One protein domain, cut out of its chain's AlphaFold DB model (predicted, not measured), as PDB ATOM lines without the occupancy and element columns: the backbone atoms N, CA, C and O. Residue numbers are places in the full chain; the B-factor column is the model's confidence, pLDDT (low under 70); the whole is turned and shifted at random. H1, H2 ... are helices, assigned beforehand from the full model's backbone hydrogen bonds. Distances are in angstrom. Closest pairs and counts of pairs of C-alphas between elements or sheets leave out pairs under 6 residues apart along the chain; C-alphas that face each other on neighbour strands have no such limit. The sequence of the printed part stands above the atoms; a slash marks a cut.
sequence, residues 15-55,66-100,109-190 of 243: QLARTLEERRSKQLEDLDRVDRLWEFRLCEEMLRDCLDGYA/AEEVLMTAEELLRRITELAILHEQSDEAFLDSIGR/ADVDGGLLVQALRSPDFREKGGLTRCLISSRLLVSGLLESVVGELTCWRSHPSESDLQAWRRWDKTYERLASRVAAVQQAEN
ATOM      1  N   GLN A  15     227.929 149.448 312.183       60.50
ATOM      2  CA  GLN A  15     227.833 149.051 310.773       60.50
ATOM      3  C   GLN A  15     228.683 147.805 310.508       60.50
ATOM      4  O   GLN A  15     228.228 146.893 309.828       60.50
ATOM      5  N   LEU A  16     229.876 147.717 311.108       63.44
ATOM      6  CA  LEU A  16     230.719 146.519 311.051       63.44
ATOM      7  C   LEU A  16     230.033 145.306 311.695       63.44
ATOM      8  O   LEU A  16     229.972 144.256 311.061       63.44
ATOM      9  N   ALA A  17     229.461 145.455 312.894       65.44
ATOM     10  CA  ALA A  17     228.710 144.389 313.562       65.44
ATOM     11  C   ALA A  17     227.538 143.893 312.701       65.44
ATOM     12  O   ALA A  17     227.436 142.697 312.442       65.44
ATOM     13  N   ARG A  18     226.742 144.818 312.148       67.69
ATOM     14  CA  ARG A  18     225.637 144.491 311.242       67.69
ATOM     15  C   ARG A  18     226.108 143.760 309.982       67.69
ATOM     16  O   ARG A  18     225.533 142.744 309.619       67.69
ATOM     17  N   THR A  19     227.194 144.209 309.347       71.88
ATOM     18  CA  THR A  19     227.738 143.520 308.160       71.88
ATOM     19  C   THR A  19     228.314 142.138 308.474       71.88
ATOM     20  O   THR A  19     228.311 141.267 307.608       71.88
ATOM     21  N   LEU A  20     228.826 141.915 309.689       72.50
ATOM     22  CA  LEU A  20     229.310 140.605 310.131       72.50
ATOM     23  C   LEU A  20     228.151 139.655 310.437       72.50
ATOM     24  O   LEU A  20     228.220 138.491 310.052       72.50
ATOM     25  N   GLU A  21     227.089 140.149 311.074       73.50
ATOM     26  CA  GLU A  21     225.849 139.397 311.284       73.50
ATOM     27  C   GLU A  21     225.204 139.024 309.946       73.50
ATOM     28  O   GLU A  21     224.950 137.848 309.714       73.50
ATOM     29  N   GLU A  22     225.062 139.971 309.015       73.25
ATOM     30  CA  GLU A  22     224.536 139.721 307.664       73.25
ATOM     31  C   GLU A  22     225.383 138.688 306.894       73.25
ATOM     32  O   GLU A  22     224.840 137.787 306.255       73.25
ATOM     33  N   ARG A  23     226.722 138.755 306.984       73.75
ATOM     34  CA  ARG A  23     227.612 137.745 306.376       73.75
ATOM     35  C   ARG A  23     227.448 136.368 307.006       73.75
ATOM     36  O   ARG A  23     227.483 135.374 306.286       73.75
ATOM     37  N   ARG A  24     227.297 136.306 308.330       75.19
ATOM     38  CA  ARG A  24     227.127 135.047 309.058       75.19
ATOM     39  C   ARG A  24     225.779 134.404 308.744       75.19
ATOM     40  O   ARG A  24     225.753 133.203 308.506       75.19
ATOM     41  N   SER A  25     224.700 135.186 308.699       73.44
ATOM     42  CA  SER A  25     223.371 134.706 308.302       73.44
ATOM     43  C   SER A  25     223.397 134.145 306.885       73.44
ATOM     44  O   SER A  25     223.021 132.996 306.681       73.44
ATOM     45  N   LYS A  26     223.985 134.885 305.937       74.56
ATOM     46  CA  LYS A  26     224.137 134.416 304.557       74.56
ATOM     47  C   LYS A  26     224.952 133.121 304.455       74.56
ATOM     48  O   LYS A  26     224.615 132.236 303.680       74.56
ATOM     49  N   GLN A  27     226.025 132.993 305.237       77.19
ATOM     50  CA  GLN A  27     226.843 131.780 305.240       77.19
ATOM     51  C   GLN A  27     226.081 130.561 305.788       77.19
ATOM     52  O   GLN A  27     226.294 129.455 305.304       77.19
ATOM     53  N   LEU A  28     225.216 130.748 306.788       78.81
ATOM     54  CA  LEU A  28     224.368 129.675 307.320       78.81
ATOM     55  C   LEU A  28     223.300 129.247 306.305       78.81
ATOM     56  O   LEU A  28     223.115 128.055 306.098       78.81
ATOM     57  N   GLU A  29     222.670 130.197 305.615       75.19
ATOM     58  CA  GLU A  29     221.710 129.912 304.537       75.19
ATOM     59  C   GLU A  29     222.361 129.163 303.367       75.19
ATOM     60  O   GLU A  29     221.788 128.210 302.835       75.19
ATOM     61  N   ASP A  30     223.582 129.555 302.986       76.94
ATOM     62  CA  ASP A  30     224.350 128.871 301.943       76.94
ATOM     63  C   ASP A  30     224.673 127.417 302.345       76.94
ATOM     64  O   ASP A  30     224.634 126.529 301.492       76.94
ATOM     65  N   LEU A  31     224.952 127.154 303.630       82.31
ATOM     66  CA  LEU A  31     225.166 125.797 304.151       82.31
ATOM     67  C   LEU A  31     223.871 124.978 304.140       82.31
ATOM     68  O   LEU A  31     223.857 123.891 303.568       82.31
ATOM     69  N   ASP A  32     222.771 125.523 304.662       81.88
ATOM     70  CA  ASP A  32     221.459 124.862 304.662       81.88
ATOM     71  C   ASP A  32     221.001 124.508 303.242       81.88
ATOM     72  O   ASP A  32     220.434 123.444 302.987       81.88
ATOM     73  N   ARG A  33     221.257 125.400 302.284       81.19
ATOM     74  CA  ARG A  33     220.953 125.168 300.874       81.19
ATOM     75  C   ARG A  33     221.785 124.026 300.294       81.19
ATOM     76  O   ARG A  33     221.258 123.226 299.519       81.19
ATOM     77  N   VAL A  34     223.073 123.963 300.625       83.44
ATOM     78  CA  VAL A  34     223.961 122.873 300.196       83.44
ATOM     79  C   VAL A  34     223.503 121.548 300.801       83.44
ATOM     80  O   VAL A  34     223.414 120.565 300.069       83.44
ATOM     81  N   ASP A  35     223.130 121.534 302.078       88.00
ATOM     82  CA  ASP A  35     222.628 120.342 302.765       88.00
ATOM     83  C   ASP A  35     221.334 119.822 302.125       88.00
ATOM     84  O   ASP A  35     221.229 118.632 301.820       88.00
ATOM     85  N   ARG A  36     220.380 120.707 301.803       88.38
ATOM     86  CA  ARG A  36     219.139 120.325 301.100       88.38
ATOM     87  C   ARG A  36     219.403 119.761 299.707       88.38
ATOM     88  O   ARG A  36     218.750 118.800 299.308       88.38
ATOM     89  N   LEU A  37     220.358 120.332 298.969       86.94
ATOM     90  CA  LEU A  37     220.739 119.824 297.649       86.94
ATOM     91  C   LEU A  37     221.383 118.434 297.751       86.94
ATOM     92  O   LEU A  37     221.076 117.559 296.941       86.94
ATOM     93  N   TRP A  38     222.257 118.219 298.736       89.44
ATOM     94  CA  TRP A  38     222.834 116.901 299.007       89.44
ATOM     95  C   TRP A  38     221.762 115.877 299.353       89.44
ATOM     96  O   TRP A  38     221.765 114.776 298.804       89.44
ATOM     97  N   GLU A  39     220.820 116.246 300.216       93.38
ATOM     98  CA  GLU A  39     219.727 115.366 300.610       93.38
ATOM     99  C   GLU A  39     218.805 115.033 299.432       93.38
ATOM    100  O   GLU A  39     218.410 113.878 299.261       93.38
ATOM    101  N   PHE A  40     218.521 116.006 298.565       92.38
ATOM    102  CA  PHE A  40     217.778 115.770 297.330       92.38
ATOM    103  C   PHE A  40     218.482 114.744 296.439       92.38
ATOM    104  O   PHE A  40     217.851 113.792 295.980       92.38
ATOM    105  N   ARG A  41     219.795 114.903 296.223       91.06
ATOM    106  CA  ARG A  41     220.585 113.973 295.402       91.06
ATOM    107  C   ARG A  41     220.610 112.570 295.990       91.06
ATOM    108  O   ARG A  41     220.493 111.607 295.238       91.06
ATOM    109  N   LEU A  42     220.696 112.461 297.313       94.00
ATOM    110  CA  LEU A  42     220.607 111.181 298.005       94.00
ATOM    111  C   LEU A  42     219.233 110.531 297.794       94.00
ATOM    112  O   LEU A  42     219.159 109.348 297.478       94.00
ATOM    113  N   CYS A  43     218.146 111.299 297.910       96.00
ATOM    114  CA  CYS A  43     216.801 110.779 297.667       96.00
ATOM    115  C   CYS A  43     216.624 110.308 296.217       96.00
ATOM    116  O   CYS A  43     216.042 109.250 295.986       96.00
ATOM    117  N   GLU A  44     217.146 111.060 295.245       94.44
ATOM    118  CA  GLU A  44     217.138 110.684 293.828       94.44
ATOM    119  C   GLU A  44     217.919 109.379 293.582       94.44
ATOM    120  O   GLU A  44     217.464 108.503 292.844       94.44
ATOM    121  N   GLU A  45     219.080 109.216 294.216       95.31
ATOM    122  CA  GLU A  45     219.887 107.997 294.128       95.31
ATOM    123  C   GLU A  45     219.176 106.791 294.757       95.31
ATOM    124  O   GLU A  45     219.074 105.739 294.128       95.31
ATOM    125  N   MET A  46     218.590 106.954 295.943       96.31
ATOM    126  CA  MET A  46     217.801 105.897 296.584       96.31
ATOM    127  C   MET A  46     216.570 105.512 295.751       96.31
ATOM    128  O   MET A  46     216.189 104.340 295.706       96.31
ATOM    129  N   LEU A  47     215.965 106.482 295.060       95.81
ATOM    130  CA  LEU A  47     214.835 106.249 294.165       95.81
ATOM    131  C   LEU A  47     215.265 105.456 292.927       95.81
ATOM    132  O   LEU A  47     214.565 104.532 292.503       95.81
ATOM    133  N   ARG A  48     216.444 105.767 292.376       94.94
ATOM    134  CA  ARG A  48     217.066 104.978 291.309       94.94
ATOM    135  C   ARG A  48     217.255 103.537 291.756       94.94
ATOM    136  O   ARG A  48     216.825 102.631 291.048       94.94
ATOM    137  N   ASP A  49     217.863 103.325 292.917       93.44
ATOM    138  CA  ASP A  49     218.169 101.984 293.412       93.44
ATOM    139  C   ASP A  49     216.908 101.146 293.626       93.44
ATOM    140  O   ASP A  49     216.876  99.972 293.235       93.44
ATOM    141  N   CYS A  50     215.840 101.735 294.172       92.62
ATOM    142  CA  CYS A  50     214.601 101.000 294.406       92.62
ATOM    143  C   CYS A  50     213.831 100.717 293.103       92.62
ATOM    144  O   CYS A  50     213.438  99.572 292.861       92.62
ATOM    145  N   LEU A  51     213.670 101.707 292.216       94.69
ATOM    146  CA  LEU A  51     212.887 101.551 290.986       94.69
ATOM    147  C   LEU A  51     213.644 100.762 289.913       94.69
ATOM    148  O   LEU A  51     213.072  99.848 289.314       94.69
ATOM    149  N   ASP A  52     214.930 101.030 289.684       93.88
ATOM    150  CA  ASP A  52     215.725 100.222 288.751       93.88
ATOM    151  C   ASP A  52     215.955  98.813 289.308       93.88
ATOM    152  O   ASP A  52     215.918  97.832 288.557       93.88
ATOM    153  N   GLY A  53     216.158  98.692 290.624       90.62
ATOM    154  CA  GLY A  53     216.294  97.411 291.308       90.62
ATOM    155  C   GLY A  53     215.054  96.536 291.136       90.62
ATOM    156  O   GLY A  53     215.180  95.353 290.807       90.62
ATOM    157  N   TYR A  54     213.858  97.105 291.286       91.12
ATOM    158  CA  TYR A  54     212.612  96.384 291.030       91.12
ATOM    159  C   TYR A  54     212.407  96.101 289.536       91.12
ATOM    160  O   TYR A  54     212.011  95.001 289.164       91.12
ATOM    161  N   ALA A  55     212.736  97.042 288.648       91.38
ATOM    162  CA  ALA A  55     212.582  96.844 287.208       91.38
ATOM    163  C   ALA A  55     213.417  95.672 286.661       91.38
ATOM    164  O   ALA A  55     212.966  94.991 285.740       91.38
ATOM    165  N   ALA A  66     205.992  94.438 295.916       90.38
ATOM    166  CA  ALA A  66     205.577  95.639 295.190       90.38
ATOM    167  C   ALA A  66     205.075  96.753 296.131       90.38
ATOM    168  O   ALA A  66     205.273  97.931 295.852       90.38
ATOM    169  N   GLU A  67     204.448  96.379 297.247       90.69
ATOM    170  CA  GLU A  67     203.937  97.312 298.250       90.69
ATOM    171  C   GLU A  67     205.067  98.023 298.999       90.69
ATOM    172  O   GLU A  67     205.094  99.250 299.034       90.69
ATOM    173  N   GLU A  68     206.047  97.286 299.522       90.50
ATOM    174  CA  GLU A  68     207.183  97.874 300.249       90.50
ATOM    175  C   GLU A  68     208.037  98.779 299.360       90.50
ATOM    176  O   GLU A  68     208.452  99.863 299.781       90.50
ATOM    177  N   VAL A  69     208.272  98.368 298.110       92.62
ATOM    178  CA  VAL A  69     209.018  99.184 297.144       92.62
ATOM    179  C   VAL A  69     208.244 100.459 296.812       92.62
ATOM    180  O   VAL A  69     208.842 101.533 296.767       92.62
ATOM    181  N   LEU A  70     206.923 100.370 296.625       93.19
ATOM    182  CA  LEU A  70     206.088 101.539 296.359       93.19
ATOM    183  C   LEU A  70     206.047 102.497 297.555       93.19
ATOM    184  O   LEU A  70     206.206 103.698 297.355       93.19
ATOM    185  N   MET A  71     205.906 101.984 298.781       91.88
ATOM    186  CA  MET A  71     205.959 102.798 300.002       91.88
ATOM    187  C   MET A  71     207.306 103.510 300.146       91.88
ATOM    188  O   MET A  71     207.347 104.698 300.461       91.88
ATOM    189  N   THR A  72     208.407 102.807 299.869       92.75
ATOM    190  CA  THR A  72     209.755 103.390 299.902       92.75
ATOM    191  C   THR A  72     209.898 104.497 298.861       92.75
ATOM    192  O   THR A  72     210.364 105.589 299.179       92.75
ATOM    193  N   ALA A  73     209.463 104.250 297.622       94.56
ATOM    194  CA  ALA A  73     209.485 105.255 296.563       94.56
ATOM    195  C   ALA A  73     208.620 106.476 296.918       94.56
ATOM    196  O   ALA A  73     209.039 107.610 296.706       94.56
ATOM    197  N   GLU A  74     207.437 106.264 297.495       93.50
ATOM    198  CA  GLU A  74     206.541 107.339 297.920       93.50
ATOM    199  C   GLU A  74     207.142 108.195 299.044       93.50
ATOM    200  O   GLU A  74     207.028 109.419 299.000       93.50
ATOM    201  N   GLU A  75     207.827 107.587 300.015       93.25
ATOM    202  CA  GLU A  75     208.543 108.321 301.069       93.25
ATOM    203  C   GLU A  75     209.646 109.212 300.484       93.25
ATOM    204  O   GLU A  75     209.743 110.390 300.830       93.25
ATOM    205  N   LEU A  76     210.432 108.683 299.543       95.31
ATOM    206  CA  LEU A  76     211.487 109.439 298.865       95.31
ATOM    207  C   LEU A  76     210.913 110.607 298.052       95.31
ATOM    208  O   LEU A  76     211.405 111.728 298.156       95.31
ATOM    209  N   LEU A  77     209.838 110.382 297.290       94.75
ATOM    210  CA  LEU A  77     209.172 111.434 296.508       94.75
ATOM    211  C   LEU A  77     208.576 112.521 297.402       94.75
ATOM    212  O   LEU A  77     208.659 113.712 297.086       94.75
ATOM    213  N   ARG A  78     208.016 112.133 298.550       92.88
ATOM    214  CA  ARG A  78     207.540 113.085 299.553       92.88
ATOM    215  C   ARG A  78     208.692 113.930 300.073       92.88
ATOM    216  O   ARG A  78     208.576 115.152 300.085       92.88
ATOM    217  N   ARG A  79     209.810 113.302 300.446       93.62
ATOM    218  CA  ARG A  79     210.979 114.021 300.959       93.62
ATOM    219  C   ARG A  79     211.549 114.994 299.932       93.62
ATOM    220  O   ARG A  79     211.838 116.133 300.280       93.62
ATOM    221  N   ILE A  80     211.624 114.585 298.667       93.31
ATOM    222  CA  ILE A  80     212.012 115.449 297.545       93.31
ATOM    223  C   ILE A  80     211.086 116.668 297.438       93.31
ATOM    224  O   ILE A  80     211.562 117.795 297.314       93.31
ATOM    225  N   THR A  81     209.773 116.455 297.549       90.88
ATOM    226  CA  THR A  81     208.782 117.541 297.503       90.88
ATOM    227  C   THR A  81     208.940 118.498 298.690       90.88
ATOM    228  O   THR A  81     208.917 119.711 298.512       90.88
ATOM    229  N   GLU A  82     209.164 117.977 299.902       90.19
ATOM    230  CA  GLU A  82     209.429 118.805 301.087       90.19
ATOM    231  C   GLU A  82     210.687 119.663 300.920       90.19
ATOM    232  O   GLU A  82     210.667 120.848 301.244       90.19
ATOM    233  N   LEU A  83     211.776 119.082 300.409       89.62
ATOM    234  CA  LEU A  83     213.032 119.800 300.184       89.62
ATOM    235  C   LEU A  83     212.863 120.951 299.191       89.62
ATOM    236  O   LEU A  83     213.435 122.019 299.408       89.62
ATOM    237  N   ALA A  84     212.058 120.747 298.146       87.06
ATOM    238  CA  ALA A  84     211.740 121.780 297.166       87.06
ATOM    239  C   ALA A  84     210.972 122.949 297.801       87.06
ATOM    240  O   ALA A  84     211.410 124.092 297.697       87.06
ATOM    241  N   ILE A  85     209.900 122.660 298.549       85.12
ATOM    242  CA  ILE A  85     209.086 123.687 299.224       85.12
ATOM    243  C   ILE A  85     209.924 124.469 300.241       85.12
ATOM    244  O   ILE A  85     209.877 125.696 300.287       85.12
ATOM    245  N   LEU A  86     210.730 123.772 301.048       83.62
ATOM    246  CA  LEU A  86     211.608 124.418 302.029       83.62
ATOM    247  C   LEU A  86     212.651 125.315 301.354       83.62
ATOM    248  O   LEU A  86     213.030 126.348 301.905       83.62
ATOM    249  N   HIS A  87     213.147 124.917 300.180       81.88
ATOM    250  CA  HIS A  87     214.092 125.717 299.411       81.88
ATOM    251  C   HIS A  87     213.450 126.989 298.839       81.88
ATOM    252  O   HIS A  87     214.019 128.067 299.013       81.88
ATOM    253  N   GLU A  88     212.256 126.887 298.256       76.38
ATOM    254  CA  GLU A  88     211.484 128.038 297.770       76.38
ATOM    255  C   GLU A  88     211.225 129.057 298.894       76.38
ATOM    256  O   GLU A  88     211.487 130.250 298.738       76.38
ATOM    257  N   GLN A  89     210.820 128.581 300.076       74.38
ATOM    258  CA  GLN A  89     210.580 129.435 301.244       74.38
ATOM    259  C   GLN A  89     211.832 130.192 301.704       74.38
ATOM    260  O   GLN A  89     211.748 131.372 302.049       74.38
ATOM    261  N   SER A  90     213.004 129.544 301.704       72.00
ATOM    262  CA  SER A  90     214.253 130.224 302.072       72.00
ATOM    263  C   SER A  90     214.680 131.281 301.054       72.00
ATOM    264  O   SER A  90     215.158 132.341 301.453       72.00
ATOM    265  N   ASP A  91     214.486 131.023 299.759       69.75
ATOM    266  CA  ASP A  91     214.851 131.976 298.709       69.75
ATOM    267  C   ASP A  91     213.937 133.215 298.760       69.75
ATOM    268  O   ASP A  91     214.422 134.348 298.690       69.75
ATOM    269  N   GLU A  92     212.631 133.029 298.976       69.31
ATOM    270  CA  GLU A  92     211.669 134.128 299.141       69.31
ATOM    271  C   GLU A  92     211.942 134.970 300.396       69.31
ATOM    272  O   GLU A  92     211.934 136.205 300.326       69.31
ATOM    273  N   ALA A  93     212.240 134.330 301.533       65.75
ATOM    274  CA  ALA A  93     212.597 135.025 302.771       65.75
ATOM    275  C   ALA A  93     213.885 135.853 302.611       65.75
ATOM    276  O   ALA A  93     213.959 137.002 303.064       65.75
ATOM    277  N   PHE A  94     214.883 135.316 301.901       60.69
ATOM    278  CA  PHE A  94     216.117 136.035 301.602       60.69
ATOM    279  C   PHE A  94     215.857 137.266 300.724       60.69
ATOM    280  O   PHE A  94     216.327 138.360 301.046       60.69
ATOM    281  N   LEU A  95     215.080 137.129 299.643       63.75
ATOM    282  CA  LEU A  95     214.742 138.240 298.745       63.75
ATOM    283  C   LEU A  95     213.970 139.366 299.448       63.75
ATOM    284  O   LEU A  95     214.174 140.545 299.124       63.75
ATOM    285  N   ASP A  96     213.128 139.018 300.422       66.12
ATOM    286  CA  ASP A  96     212.406 139.983 301.252       66.12
ATOM    287  C   ASP A  96     213.356 140.733 302.204       66.12
ATOM    288  O   ASP A  96     213.323 141.965 302.277       66.12
ATOM    289  N   SER A  97     214.300 140.021 302.832       60.28
ATOM    290  CA  SER A  97     215.283 140.600 303.766       60.28
ATOM    291  C   SER A  97     216.211 141.650 303.130       60.28
ATOM    292  O   SER A  97     216.626 142.605 303.788       60.28
ATOM    293  N   ILE A  98     216.501 141.520 301.830       60.56
ATOM    294  CA  ILE A  98     217.354 142.449 301.070       60.56
ATOM    295  C   ILE A  98     216.570 143.591 300.400       60.56
ATOM    296  O   ILE A  98     217.148 144.360 299.628       60.56
ATOM    297  N   GLY A  99     215.257 143.702 300.645       54.34
ATOM    298  CA  GLY A  99     214.410 144.777 300.115       54.34
ATOM    299  C   GLY A  99     214.306 144.809 298.585       54.34
ATOM    300  O   GLY A  99     213.936 145.836 298.014       54.34
ATOM    301  N   ARG A 100     214.644 143.709 297.893       56.38
ATOM    302  CA  ARG A 100     214.615 143.618 296.419       56.38
ATOM    303  C   ARG A 100     213.243 143.264 295.849       56.38
ATOM    304  O   ARG A 100     213.127 143.129 294.630       56.38
ATOM    305  N   ALA A 109     202.699 133.238 300.157       48.59
ATOM    306  CA  ALA A 109     203.657 132.126 300.090       48.59
ATOM    307  C   ALA A 109     204.086 131.521 301.448       48.59
ATOM    308  O   ALA A 109     204.309 130.313 301.536       48.59
ATOM    309  N   ASP A 110     204.157 132.318 302.520       50.22
ATOM    310  CA  ASP A 110     204.665 131.830 303.814       50.22
ATOM    311  C   ASP A 110     203.668 130.896 304.534       50.22
ATOM    312  O   ASP A 110     204.049 129.928 305.193       50.22
ATOM    313  N   VAL A 111     202.361 131.124 304.343       52.03
ATOM    314  CA  VAL A 111     201.301 130.289 304.935       52.03
ATOM    315  C   VAL A 111     201.046 129.043 304.081       52.03
ATOM    316  O   VAL A 111     200.848 127.956 304.620       52.03
ATOM    317  N   ASP A 112     201.114 129.164 302.753       66.62
ATOM    318  CA  ASP A 112     200.733 128.087 301.832       66.62
ATOM    319  C   ASP A 112     201.773 126.954 301.755       66.62
ATOM    320  O   ASP A 112     201.401 125.777 301.757       66.62
ATOM    321  N   GLY A 113     203.076 127.262 301.779       66.62
ATOM    322  CA  GLY A 113     204.121 126.227 301.756       66.62
ATOM    323  C   GLY A 113     204.184 125.406 303.053       66.62
ATOM    324  O   GLY A 113     204.336 124.183 303.019       66.62
ATOM    325  N   GLY A 114     203.980 126.050 304.209       72.94
ATOM    326  CA  GLY A 114     203.916 125.365 305.505       72.94
ATOM    327  C   GLY A 114     202.714 124.421 305.602       72.94
ATOM    328  O   GLY A 114     202.851 123.284 306.064       72.94
ATOM    329  N   LEU A 115     201.554 124.854 305.093       78.75
ATOM    330  CA  LEU A 115     200.355 124.019 304.985       78.75
ATOM    331  C   LEU A 115     200.559 122.841 304.024       78.75
ATOM    332  O   LEU A 115     200.090 121.740 304.313       78.75
ATOM    333  N   LEU A 116     201.292 123.031 302.924       78.38
ATOM    334  CA  LEU A 116     201.595 121.962 301.972       78.38
ATOM    335  C   LEU A 116     202.523 120.900 302.581       78.38
ATOM    336  O   LEU A 116     202.238 119.707 302.474       78.38
ATOM    337  N   VAL A 117     203.574 121.304 303.300       82.00
ATOM    338  CA  VAL A 117     204.435 120.368 304.048       82.00
ATOM    339  C   VAL A 117     203.630 119.626 305.117       82.00
ATOM    340  O   VAL A 117     203.785 118.416 305.293       82.00
ATOM    341  N   GLN A 118     202.723 120.312 305.813       82.56
ATOM    342  CA  GLN A 118     201.853 119.679 306.801       82.56
ATOM    343  C   GLN A 118     200.880 118.675 306.159       82.56
ATOM    344  O   GLN A 118     200.668 117.594 306.712       82.56
ATOM    345  N   ALA A 119     200.337 118.989 304.982       81.69
ATOM    346  CA  ALA A 119     199.485 118.087 304.213       81.69
ATOM    347  C   ALA A 119     200.250 116.840 303.744       81.69
ATOM    348  O   ALA A 119     199.748 115.728 303.909       81.69
ATOM    349  N   LEU A 120     201.487 116.998 303.257       83.06
ATOM    350  CA  LEU A 120     202.355 115.879 302.865       83.06
ATOM    351  C   LEU A 120     202.652 114.938 304.039       83.06
ATOM    352  O   LEU A 120     202.709 113.722 303.861       83.06
ATOM    353  N   ARG A 121     202.795 115.490 305.248       83.19
ATOM    354  CA  ARG A 121     203.036 114.733 306.487       83.19
ATOM    355  C   ARG A 121     201.774 114.148 307.115       83.19
ATOM    356  O   ARG A 121     201.884 113.391 308.082       83.19
ATOM    357  N   SER A 122     200.593 114.490 306.603       82.31
ATOM    358  CA  SER A 122     199.330 113.997 307.147       82.31
ATOM    359  C   SER A 122     199.218 112.470 307.011       82.31
ATOM    360  O   SER A 122     199.706 111.893 306.034       82.31
ATOM    361  N   PRO A 123     198.567 111.787 307.969       77.00
ATOM    362  CA  PRO A 123     198.419 110.332 307.935       77.00
ATOM    363  C   PRO A 123     197.675 109.851 306.683       77.00
ATOM    364  O   PRO A 123     198.023 108.810 306.135       77.00
ATOM    365  N   ASP A 124     196.736 110.639 306.153       72.62
ATOM    366  CA  ASP A 124     196.032 110.304 304.910       72.62
ATOM    367  C   ASP A 124     196.971 110.241 303.692       72.62
ATOM    368  O   ASP A 124     196.794 109.387 302.821       72.62
ATOM    369  N   PHE A 125     198.005 111.091 303.654       75.06
ATOM    370  CA  PHE A 125     199.056 111.058 302.632       75.06
ATOM    371  C   PHE A 125     200.158 110.023 302.906       75.06
ATOM    372  O   PHE A 125     200.919 109.702 301.991       75.06
ATOM    373  N   ARG A 126     200.255 109.484 304.130       72.75
ATOM    374  CA  ARG A 126     201.267 108.481 304.510       72.75
ATOM    375  C   ARG A 126     200.772 107.041 304.440       72.75
ATOM    376  O   ARG A 126     201.509 106.184 303.977       72.75
ATOM    377  N   GLU A 127     199.554 106.765 304.892       70.25
ATOM    378  CA  GLU A 127     199.092 105.391 305.146       70.25
ATOM    379  C   GLU A 127     198.288 104.775 303.993       70.25
ATOM    380  O   GLU A 127     198.063 103.569 303.977       70.25
ATOM    381  N   LYS A 128     197.822 105.575 303.024       70.06
ATOM    382  CA  LYS A 128     196.881 105.114 301.978       70.06
ATOM    383  C   LYS A 128     197.373 105.314 300.546       70.06
ATOM    384  O   LYS A 128     196.558 105.368 299.622       70.06
ATOM    385  N   GLY A 129     198.681 105.466 300.356       80.19
ATOM    386  CA  GLY A 129     199.257 105.779 299.048       80.19
ATOM    387  C   GLY A 129     198.721 107.093 298.474       80.19
ATOM    388  O   GLY A 129     198.386 107.178 297.287       80.19
ATOM    389  N   GLY A 130     198.511 108.087 299.344       86.06
ATOM    390  CA  GLY A 130     197.855 109.342 298.990       86.06
ATOM    391  C   GLY A 130     198.664 110.135 297.970       86.06
ATOM    392  O   GLY A 130     198.102 110.583 296.968       86.06
ATOM    393  N   LEU A 131     199.985 110.223 298.158       88.81
ATOM    394  CA  LEU A 131     200.864 110.900 297.207       88.81
ATOM    395  C   LEU A 131     200.917 110.126 295.889       88.81
ATOM    396  O   LEU A 131     200.761 110.730 294.831       88.81
ATOM    397  N   THR A 132     201.024 108.795 295.944       91.88
ATOM    398  CA  THR A 132     200.979 107.944 294.744       91.88
ATOM    399  C   THR A 132     199.707 108.195 293.928       91.88
ATOM    400  O   THR A 132     199.760 108.414 292.716       91.88
ATOM    401  N   ARG A 133     198.540 108.236 294.583       90.44
ATOM    402  CA  ARG A 133     197.262 108.532 293.921       90.44
ATOM    403  C   ARG A 133     197.242 109.939 293.324       90.44
ATOM    404  O   ARG A 133     196.761 110.107 292.202       90.44
ATOM    405  N   CYS A 134     197.751 110.937 294.042       89.81
ATOM    406  CA  CYS A 134     197.847 112.307 293.544       89.81
ATOM    407  C   CYS A 134     198.720 112.383 292.286       89.81
ATOM    408  O   CYS A 134     198.244 112.884 291.273       89.81
ATOM    409  N   LEU A 135     199.925 111.811 292.310       92.25
ATOM    410  CA  LEU A 135     200.860 111.827 291.178       92.25
ATOM    411  C   LEU A 135     200.307 111.119 289.936       92.25
ATOM    412  O   LEU A 135     200.501 111.592 288.817       92.25
ATOM    413  N   ILE A 136     199.594 110.004 290.122       92.56
ATOM    414  CA  ILE A 136     198.964 109.270 289.015       92.56
ATOM    415  C   ILE A 136     197.762 110.043 288.464       92.56
ATOM    416  O   ILE A 136     197.618 110.185 287.250       92.56
ATOM    417  N   SER A 137     196.893 110.568 289.334       92.06
ATOM    418  CA  SER A 137     195.691 111.298 288.903       92.06
ATOM    419  C   SER A 137     196.008 112.626 288.213       92.06
ATOM    420  O   SER A 137     195.309 112.996 287.270       92.06
ATOM    421  N   SER A 138     197.086 113.304 288.617       90.25
ATOM    422  CA  SER A 138     197.582 114.518 287.964       90.25
ATOM    423  C   SER A 138     198.424 114.244 286.716       90.25
ATOM    424  O   SER A 138     198.765 115.188 286.008       90.25
ATOM    425  N   ARG A 139     198.752 112.973 286.428       91.69
ATOM    426  CA  ARG A 139     199.693 112.551 285.370       91.69
ATOM    427  C   ARG A 139     201.085 113.175 285.494       91.69
ATOM    428  O   ARG A 139     201.819 113.219 284.512       91.69
ATOM    429  N   LEU A 140     201.433 113.649 286.687       90.69
ATOM    430  CA  LEU A 140     202.748 114.206 286.966       90.69
ATOM    431  C   LEU A 140     203.786 113.083 287.075       90.69
ATOM    432  O   LEU A 140     204.878 113.200 286.529       90.69
ATOM    433  N   LEU A 141     203.405 111.975 287.724       94.56
ATOM    434  CA  LEU A 141     204.270 110.817 287.972       94.56
ATOM    435  C   LEU A 141     205.617 111.230 288.608       94.56
ATOM    436  O   LEU A 141     205.699 112.255 289.285       94.56
ATOM    437  N   VAL A 142     206.652 110.400 288.469       95.38
ATOM    438  CA  VAL A 142     207.975 110.656 289.050       95.38
ATOM    439  C   VAL A 142     208.714 111.702 288.224       95.38
ATOM    440  O   VAL A 142     209.264 112.645 288.786       95.38
ATOM    441  N   SER A 143     208.709 111.562 286.897       94.31
ATOM    442  CA  SER A 143     209.434 112.469 286.004       94.31
ATOM    443  C   SER A 143     208.937 113.903 286.083       94.31
ATOM    444  O   SER A 143     209.748 114.798 286.294       94.31
ATOM    445  N   GLY A 144     207.626 114.128 286.012       92.12
ATOM    446  CA  GLY A 144     207.062 115.469 286.108       92.12
ATOM    447  C   GLY A 144     207.351 116.111 287.462       92.12
ATOM    448  O   GLY A 144     207.663 117.293 287.515       92.12
ATOM    449  N   LEU A 145     207.334 115.334 288.553       92.88
ATOM    450  CA  LEU A 145     207.671 115.856 289.876       92.88
ATOM    451  C   LEU A 145     209.138 116.297 289.931       92.88
ATOM    452  O   LEU A 145     209.424 117.401 290.385       92.88
ATOM    453  N   LEU A 146     210.065 115.462 289.459       92.25
ATOM    454  CA  LEU A 146     211.494 115.784 289.454       92.25
ATOM    455  C   LEU A 146     211.825 116.948 288.513       92.25
ATOM    456  O   LEU A 146     212.628 117.806 288.873       92.25
ATOM    457  N   GLU A 147     211.181 117.022 287.348       90.31
ATOM    458  CA  GLU A 147     211.309 118.148 286.417       90.31
ATOM    459  C   GLU A 147     210.819 119.453 287.058       90.31
ATOM    460  O   GLU A 147     211.524 120.460 287.003       90.31
ATOM    461  N   SER A 148     209.670 119.433 287.740       87.44
ATOM    462  CA  SER A 148     209.152 120.594 288.472       87.44
ATOM    463  C   SER A 148     210.055 120.991 289.639       87.44
ATOM    464  O   SER A 148     210.310 122.178 289.828       87.44
ATOM    465  N   VAL A 149     210.592 120.027 290.394       87.38
ATOM    466  CA  VAL A 149     211.508 120.303 291.510       87.38
ATOM    467  C   VAL A 149     212.804 120.935 291.017       87.38
ATOM    468  O   VAL A 149     213.208 121.968 291.536       87.38
ATOM    469  N   VAL A 150     213.452 120.359 290.005       83.62
ATOM    470  CA  VAL A 150     214.748 120.852 289.509       83.62
ATOM    471  C   VAL A 150     214.601 122.094 288.618       83.62
ATOM    472  O   VAL A 150     215.555 122.853 288.469       83.62
ATOM    473  N   GLY A 151     213.430 122.303 288.014       75.88
ATOM    474  CA  GLY A 151     213.162 123.415 287.103       75.88
ATOM    475  C   GLY A 151     212.493 124.621 287.762       75.88
ATOM    476  O   GLY A 151     213.051 125.714 287.755       75.88
ATOM    477  N   GLU A 152     211.271 124.440 288.263       67.56
ATOM    478  CA  GLU A 152     210.385 125.541 288.669       67.56
ATOM    479  C   GLU A 152     210.476 125.852 290.165       67.56
ATOM    480  O   GLU A 152     210.486 127.020 290.547       67.56
ATOM    481  N   LEU A 153     210.565 124.820 291.006       60.81
ATOM    482  CA  LEU A 153     210.504 124.960 292.464       60.81
ATOM    483  C   LEU A 153     211.871 125.227 293.097       60.81
ATOM    484  O   LEU A 153     211.952 125.604 294.264       60.81
ATOM    485  N   THR A 154     212.964 125.014 292.359       66.00
ATOM    486  CA  THR A 154     214.308 125.270 292.875       66.00
ATOM    487  C   THR A 154     215.174 126.008 291.865       66.00
ATOM    488  O   THR A 154     215.182 125.709 290.676       66.00
ATOM    489  N   CYS A 155     215.985 126.959 292.342       65.38
ATOM    490  CA  CYS A 155     217.005 127.616 291.521       65.38
ATOM    491  C   CYS A 155     218.322 126.817 291.485       65.38
ATOM    492  O   CYS A 155     219.417 127.367 291.268       65.38
ATOM    493  N   TRP A 156     218.252 125.509 291.754       71.56
ATOM    494  CA  TRP A 156     219.410 124.634 291.777       71.56
ATOM    495  C   TRP A 156     220.014 124.616 290.377       71.56
ATOM    496  O   TRP A 156     219.469 124.049 289.443       71.56
ATOM    497  N   ARG A 157     221.174 125.261 290.216       60.19
ATOM    498  CA  ARG A 157     221.854 125.473 288.921       60.19
ATOM    499  C   ARG A 157     222.235 124.184 288.168       60.19
ATOM    500  O   ARG A 157     222.899 124.258 287.136       60.19
ATOM    501  N   SER A 158     221.860 123.014 288.671       65.25
ATOM    502  CA  SER A 158     222.011 121.730 288.006       65.25
ATOM    503  C   SER A 158     220.801 121.454 287.124       65.25
ATOM    504  O   SER A 158     219.763 121.031 287.617       65.25
ATOM    505  N   HIS A 159     220.955 121.653 285.819       72.25
ATOM    506  CA  HIS A 159     219.961 121.178 284.864       72.25
ATOM    507  C   HIS A 159     220.099 119.655 284.738       72.25
ATOM    508  O   HIS A 159     221.237 119.172 284.664       72.25
ATOM    509  N   PRO A 160     218.992 118.896 284.730       83.94
ATOM    510  CA  PRO A 160     219.059 117.460 284.517       83.94
ATOM    511  C   PRO A 160     219.622 117.185 283.122       83.94
ATOM    512  O   PRO A 160     219.311 117.882 282.153       83.94
ATOM    513  N   SER A 161     220.487 116.183 283.022       88.62
ATOM    514  CA  SER A 161     220.977 115.717 281.731       88.62
ATOM    515  C   SER A 161     219.872 114.970 280.977       88.62
ATOM    516  O   SER A 161     218.930 114.453 281.575       88.62
ATOM    517  N   GLU A 162     220.009 114.835 279.658       91.00
ATOM    518  CA  GLU A 162     219.086 114.012 278.858       91.00
ATOM    519  C   GLU A 162     219.022 112.559 279.370       91.00
ATOM    520  O   GLU A 162     217.966 111.929 279.362       91.00
ATOM    521  N   SER A 163     220.139 112.027 279.880       91.75
ATOM    522  CA  SER A 163     220.159 110.710 280.522       91.75
ATOM    523  C   SER A 163     219.331 110.650 281.805       91.75
ATOM    524  O   SER A 163     218.707 109.616 282.053       91.75
ATOM    525  N   ASP A 164     219.291 111.731 282.588       90.56
ATOM    526  CA  ASP A 164     218.479 111.808 283.807       90.56
ATOM    527  C   ASP A 164     216.994 111.813 283.440       90.56
ATOM    528  O   ASP A 164     216.241 110.968 283.915       90.56
ATOM    529  N   LEU A 165     216.597 112.652 282.478       91.69
ATOM    530  CA  LEU A 165     215.220 112.707 281.972       91.69
ATOM    531  C   LEU A 165     214.746 111.343 281.445       91.69
ATOM    532  O   LEU A 165     213.639 110.883 281.740       91.69
ATOM    533  N   GLN A 166     215.597 110.641 280.693       93.81
ATOM    534  CA  GLN A 166     215.289 109.291 280.216       93.81
ATOM    535  C   GLN A 166     215.218 108.261 281.347       93.81
ATOM    536  O   GLN A 166     214.431 107.314 281.265       93.81
ATOM    537  N   ALA A 167     216.033 108.394 282.396       94.38
ATOM    538  CA  ALA A 167     215.923 107.559 283.586       94.38
ATOM    539  C   ALA A 167     214.583 107.793 284.291       94.38
ATOM    540  O   ALA A 167     213.845 106.833 284.500       94.38
ATOM    541  N   TRP A 168     214.207 109.045 284.528       95.62
ATOM    542  CA  TRP A 168     212.962 109.393 285.210       95.62
ATOM    543  C   TRP A 168     211.723 108.899 284.450       95.62
ATOM    544  O   TRP A 168     210.826 108.299 285.037       95.62
ATOM    545  N   ARG A 169     211.705 109.002 283.116       95.38
ATOM    546  CA  ARG A 169     210.620 108.424 282.295       95.38
ATOM    547  C   ARG A 169     210.555 106.897 282.347       95.38
ATOM    548  O   ARG A 169     209.497 106.302 282.133       95.38
ATOM    549  N   ARG A 170     211.682 106.214 282.573       95.75
ATOM    550  CA  ARG A 170     211.682 104.760 282.820       95.75
ATOM    551  C   ARG A 170     211.144 104.446 284.211       95.75
ATOM    552  O   ARG A 170     210.432 103.453 284.359       95.75
ATOM    553  N   TRP A 171     211.454 105.288 285.190       96.81
ATOM    554  CA  TRP A 171     210.940 105.176 286.549       96.81
ATOM    555  C   TRP A 171     209.424 105.303 286.594       96.81
ATOM    556  O   TRP A 171     208.808 104.468 287.244       96.81
ATOM    557  N   ASP A 172     208.821 106.205 285.814       96.94
ATOM    558  CA  ASP A 172     207.359 106.309 285.682       96.94
ATOM    559  C   ASP A 172     206.709 104.960 285.360       96.94
ATOM    560  O   ASP A 172     205.817 104.503 286.067       96.94
ATOM    561  N   LYS A 173     207.228 104.251 284.349       95.50
ATOM    562  CA  LYS A 173     206.700 102.935 283.949       95.50
ATOM    563  C   LYS A 173     206.827 101.893 285.055       95.50
ATOM    564  O   LYS A 173     206.035 100.956 285.129       95.50
ATOM    565  N   THR A 174     207.875 101.964 285.867       95.50
ATOM    566  CA  THR A 174     208.046 101.040 286.995       95.50
ATOM    567  C   THR A 174     207.123 101.411 288.143       95.50
ATOM    568  O   THR A 174     206.460 100.535 288.692       95.50
ATOM    569  N   TYR A 175     207.021 102.698 288.442       95.94
ATOM    570  CA  TYR A 175     206.165 103.250 289.476       95.94
ATOM    571  C   TYR A 175     204.679 102.963 289.206       95.94
ATOM    572  O   TYR A 175     203.979 102.447 290.075       95.94
ATOM    573  N   GLU A 176     204.207 103.153 287.972       95.62
ATOM    574  CA  GLU A 176     202.840 102.807 287.560       95.62
ATOM    575  C   GLU A 176     202.560 101.303 287.654       95.62
ATOM    576  O   GLU A 176     201.471 100.896 288.073       95.62
ATOM    577  N   ARG A 177     203.533 100.457 287.288       94.31
ATOM    578  CA  ARG A 177     203.407  98.996 287.423       94.31
ATOM    579  C   ARG A 177     203.273  98.586 288.885       94.31
ATOM    580  O   ARG A 177     202.408  97.768 289.191       94.31
ATOM    581  N   LEU A 178     204.087  99.163 289.767       93.94
ATOM    582  CA  LEU A 178     204.006  98.951 291.214       93.94
ATOM    583  C   LEU A 178     202.634  99.375 291.750       93.94
ATOM    584  O   LEU A 178     201.935  98.560 292.350       93.94
ATOM    585  N   ALA A 179     202.194 100.599 291.449       93.94
ATOM    586  CA  ALA A 179     200.897 101.115 291.886       93.94
ATOM    587  C   ALA A 179     199.722 100.258 291.389       93.94
ATOM    588  O   ALA A 179     198.822  99.917 292.159       93.94
ATOM    589  N   SER A 180     199.752  99.842 290.121       93.06
ATOM    590  CA  SER A 180     198.730  98.965 289.536       93.06
ATOM    591  C   SER A 180     198.712  97.589 290.201       93.06
ATOM    592  O   SER A 180     197.644  97.027 290.444       93.06
ATOM    593  N   ARG A 181     199.890  97.042 290.524       92.12
ATOM    594  CA  ARG A 181     200.028  95.748 291.196       92.12
ATOM    595  C   ARG A 181     199.456  95.791 292.607       92.12
ATOM    596  O   ARG A 181     198.650  94.927 292.945       92.12
ATOM    597  N   VAL A 182     199.818  96.805 293.391       91.56
ATOM    598  CA  VAL A 182     199.307  97.011 294.755       91.56
ATOM    599  C   VAL A 182     197.788  97.199 294.735       91.56
ATOM    600  O   VAL A 182     197.071  96.535 295.482       91.56
ATOM    601  N   ALA A 183     197.264  98.008 293.809       90.94
ATOM    602  CA  ALA A 183     195.823  98.195 293.654       90.94
ATOM    603  C   ALA A 183     195.085  96.885 293.318       90.94
ATOM    604  O   ALA A 183     194.022  96.617 293.880       90.94
ATOM    605  N   ALA A 184     195.649  96.048 292.442       90.88
ATOM    606  CA  ALA A 184     195.064  94.757 292.084       90.88
ATOM    607  C   ALA A 184     195.039  93.775 293.269       90.88
ATOM    608  O   ALA A 184     194.037  93.087 293.473       90.88
ATOM    609  N   VAL A 185     196.108  93.730 294.074       88.00
ATOM    610  CA  VAL A 185     196.160  92.909 295.296       88.00
ATOM    611  C   VAL A 185     195.093  93.372 296.287       88.00
ATOM    612  O   VAL A 185     194.279  92.558 296.727       88.00
ATOM    613  N   GLN A 186     195.001  94.679 296.541       87.44
ATOM    614  CA  GLN A 186     194.003  95.242 297.449       87.44
ATOM    615  C   GLN A 186     192.565  94.949 296.994       87.44
ATOM    616  O   GLN A 186     191.701  94.612 297.804       87.44
ATOM    617  N   GLN A 187     192.286  95.048 295.692       87.62
ATOM    618  CA  GLN A 187     190.977  94.709 295.130       87.62
ATOM    619  C   GLN A 187     190.644  93.225 295.304       87.62
ATOM    620  O   GLN A 187     189.520  92.895 295.682       87.62
ATOM    621  N   ALA A 188     191.610  92.333 295.075       88.62
ATOM    622  CA  ALA A 188     191.421  90.899 295.266       88.62
ATOM    623  C   ALA A 188     191.145  90.547 296.737       88.62
ATOM    624  O   ALA A 188     190.291  89.706 297.024       88.62
ATOM    625  N   GLU A 189     191.822  91.196 297.683       87.44
ATOM    626  CA  GLU A 189     191.554  91.024 299.114       87.44
ATOM    627  C   GLU A 189     190.180  91.548 299.524       87.44
ATOM    628  O   GLU A 189     189.442  90.872 300.247       87.44
ATOM    629  N   ASN A 190     189.797  92.718 299.018       85.38
ATOM    630  CA  ASN A 190     188.480  93.290 299.270       85.38
ATOM    631  C   ASN A 190     187.369  92.398 298.699       85.38
ATOM    632  O   ASN A 190     186.364  92.186 299.370       85.38
TER     633      ASN A 190
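AT A GLANCE: This is residues 15 to 55, 66 to 100 and 109 to 190 of the 243 residues of the protein "Fam135a protein" of Symbiodinium necroappetens (UniProt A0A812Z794). Two long helices, H1 and H2, lie side by side and run opposite ways, and the long H7 slants across them near one end. H3 and H6 pack on H2, while residues 15 to 24 of H1 and residues 95 to 100 stick out at the other end. The printed part has 158 residues with seven named helices, H1 to H7 in order, and no named strand: all helix. It is only just loose, close to compact, with a radius of gyration of the C-alphas of 18.3 A and spans of 70 by 34 by 22 A.

IN THESE COORDINATES: Find C-alpha 15 at (227.833, 149.051, 310.773); from there H1, residues 15 to 55, runs 59.3 A. H2, residues 66 to 97, runs 46.8 A. Next come H3, residues 109 to 120, H4, 123 to 127, H5, 130 to 137, and H6, 141 to 151. H7, residues 162 to 190, runs 42.2 A to C-alpha 190 at (188.480, 93.290, 299.270).

HOW THE PARTS SIT: Start at H2, the hub; it touches H1 at C-alphas 43 and 76, the closest, 5.6 A, at a shallow tilt of 19 degrees. With residues 78 to 89 alone it touches H3, closest C-alphas 82 and 117, 6.0 A. With 77 to 84 alone it touches H6, closest C-alphas 84 and 149, 5.9 A. With 66 to 70 alone it touches H7, closest C-alphas 66 and 178, 5.4 A, at a steep tilt of 52 degrees. H5 only just touches H2, with 3 pairs of C-alphas within 8 A, and H4 is near H2. H6 and H7 form a hairpin, closest C-alphas 143 and 168, 4.7 A. Helix packing is part aligned, part crossed, with 3 of 7 tilts shallow. Every O i to N i+4 pair is within hydrogen-bond range in H1, H2, H4 and H5, against 7 of 8 in H3, 6 of 7 in H6 and 24 of 25 in H7.

THE WHOLE: The C-alphas farthest apart, 15 and 188, are 70.3 A apart. Residues 56 to 65 and 101 to 108 are not printed; the gaps between C-alphas are 10.7 A and 16.3 A. Of the links printed whole, H6 to H7 is short and the others are tight. Look for pLDDT under 70 at residues 15 to 18, 91 to 100, 109 to 113, 152 to 155 and 157 to 158.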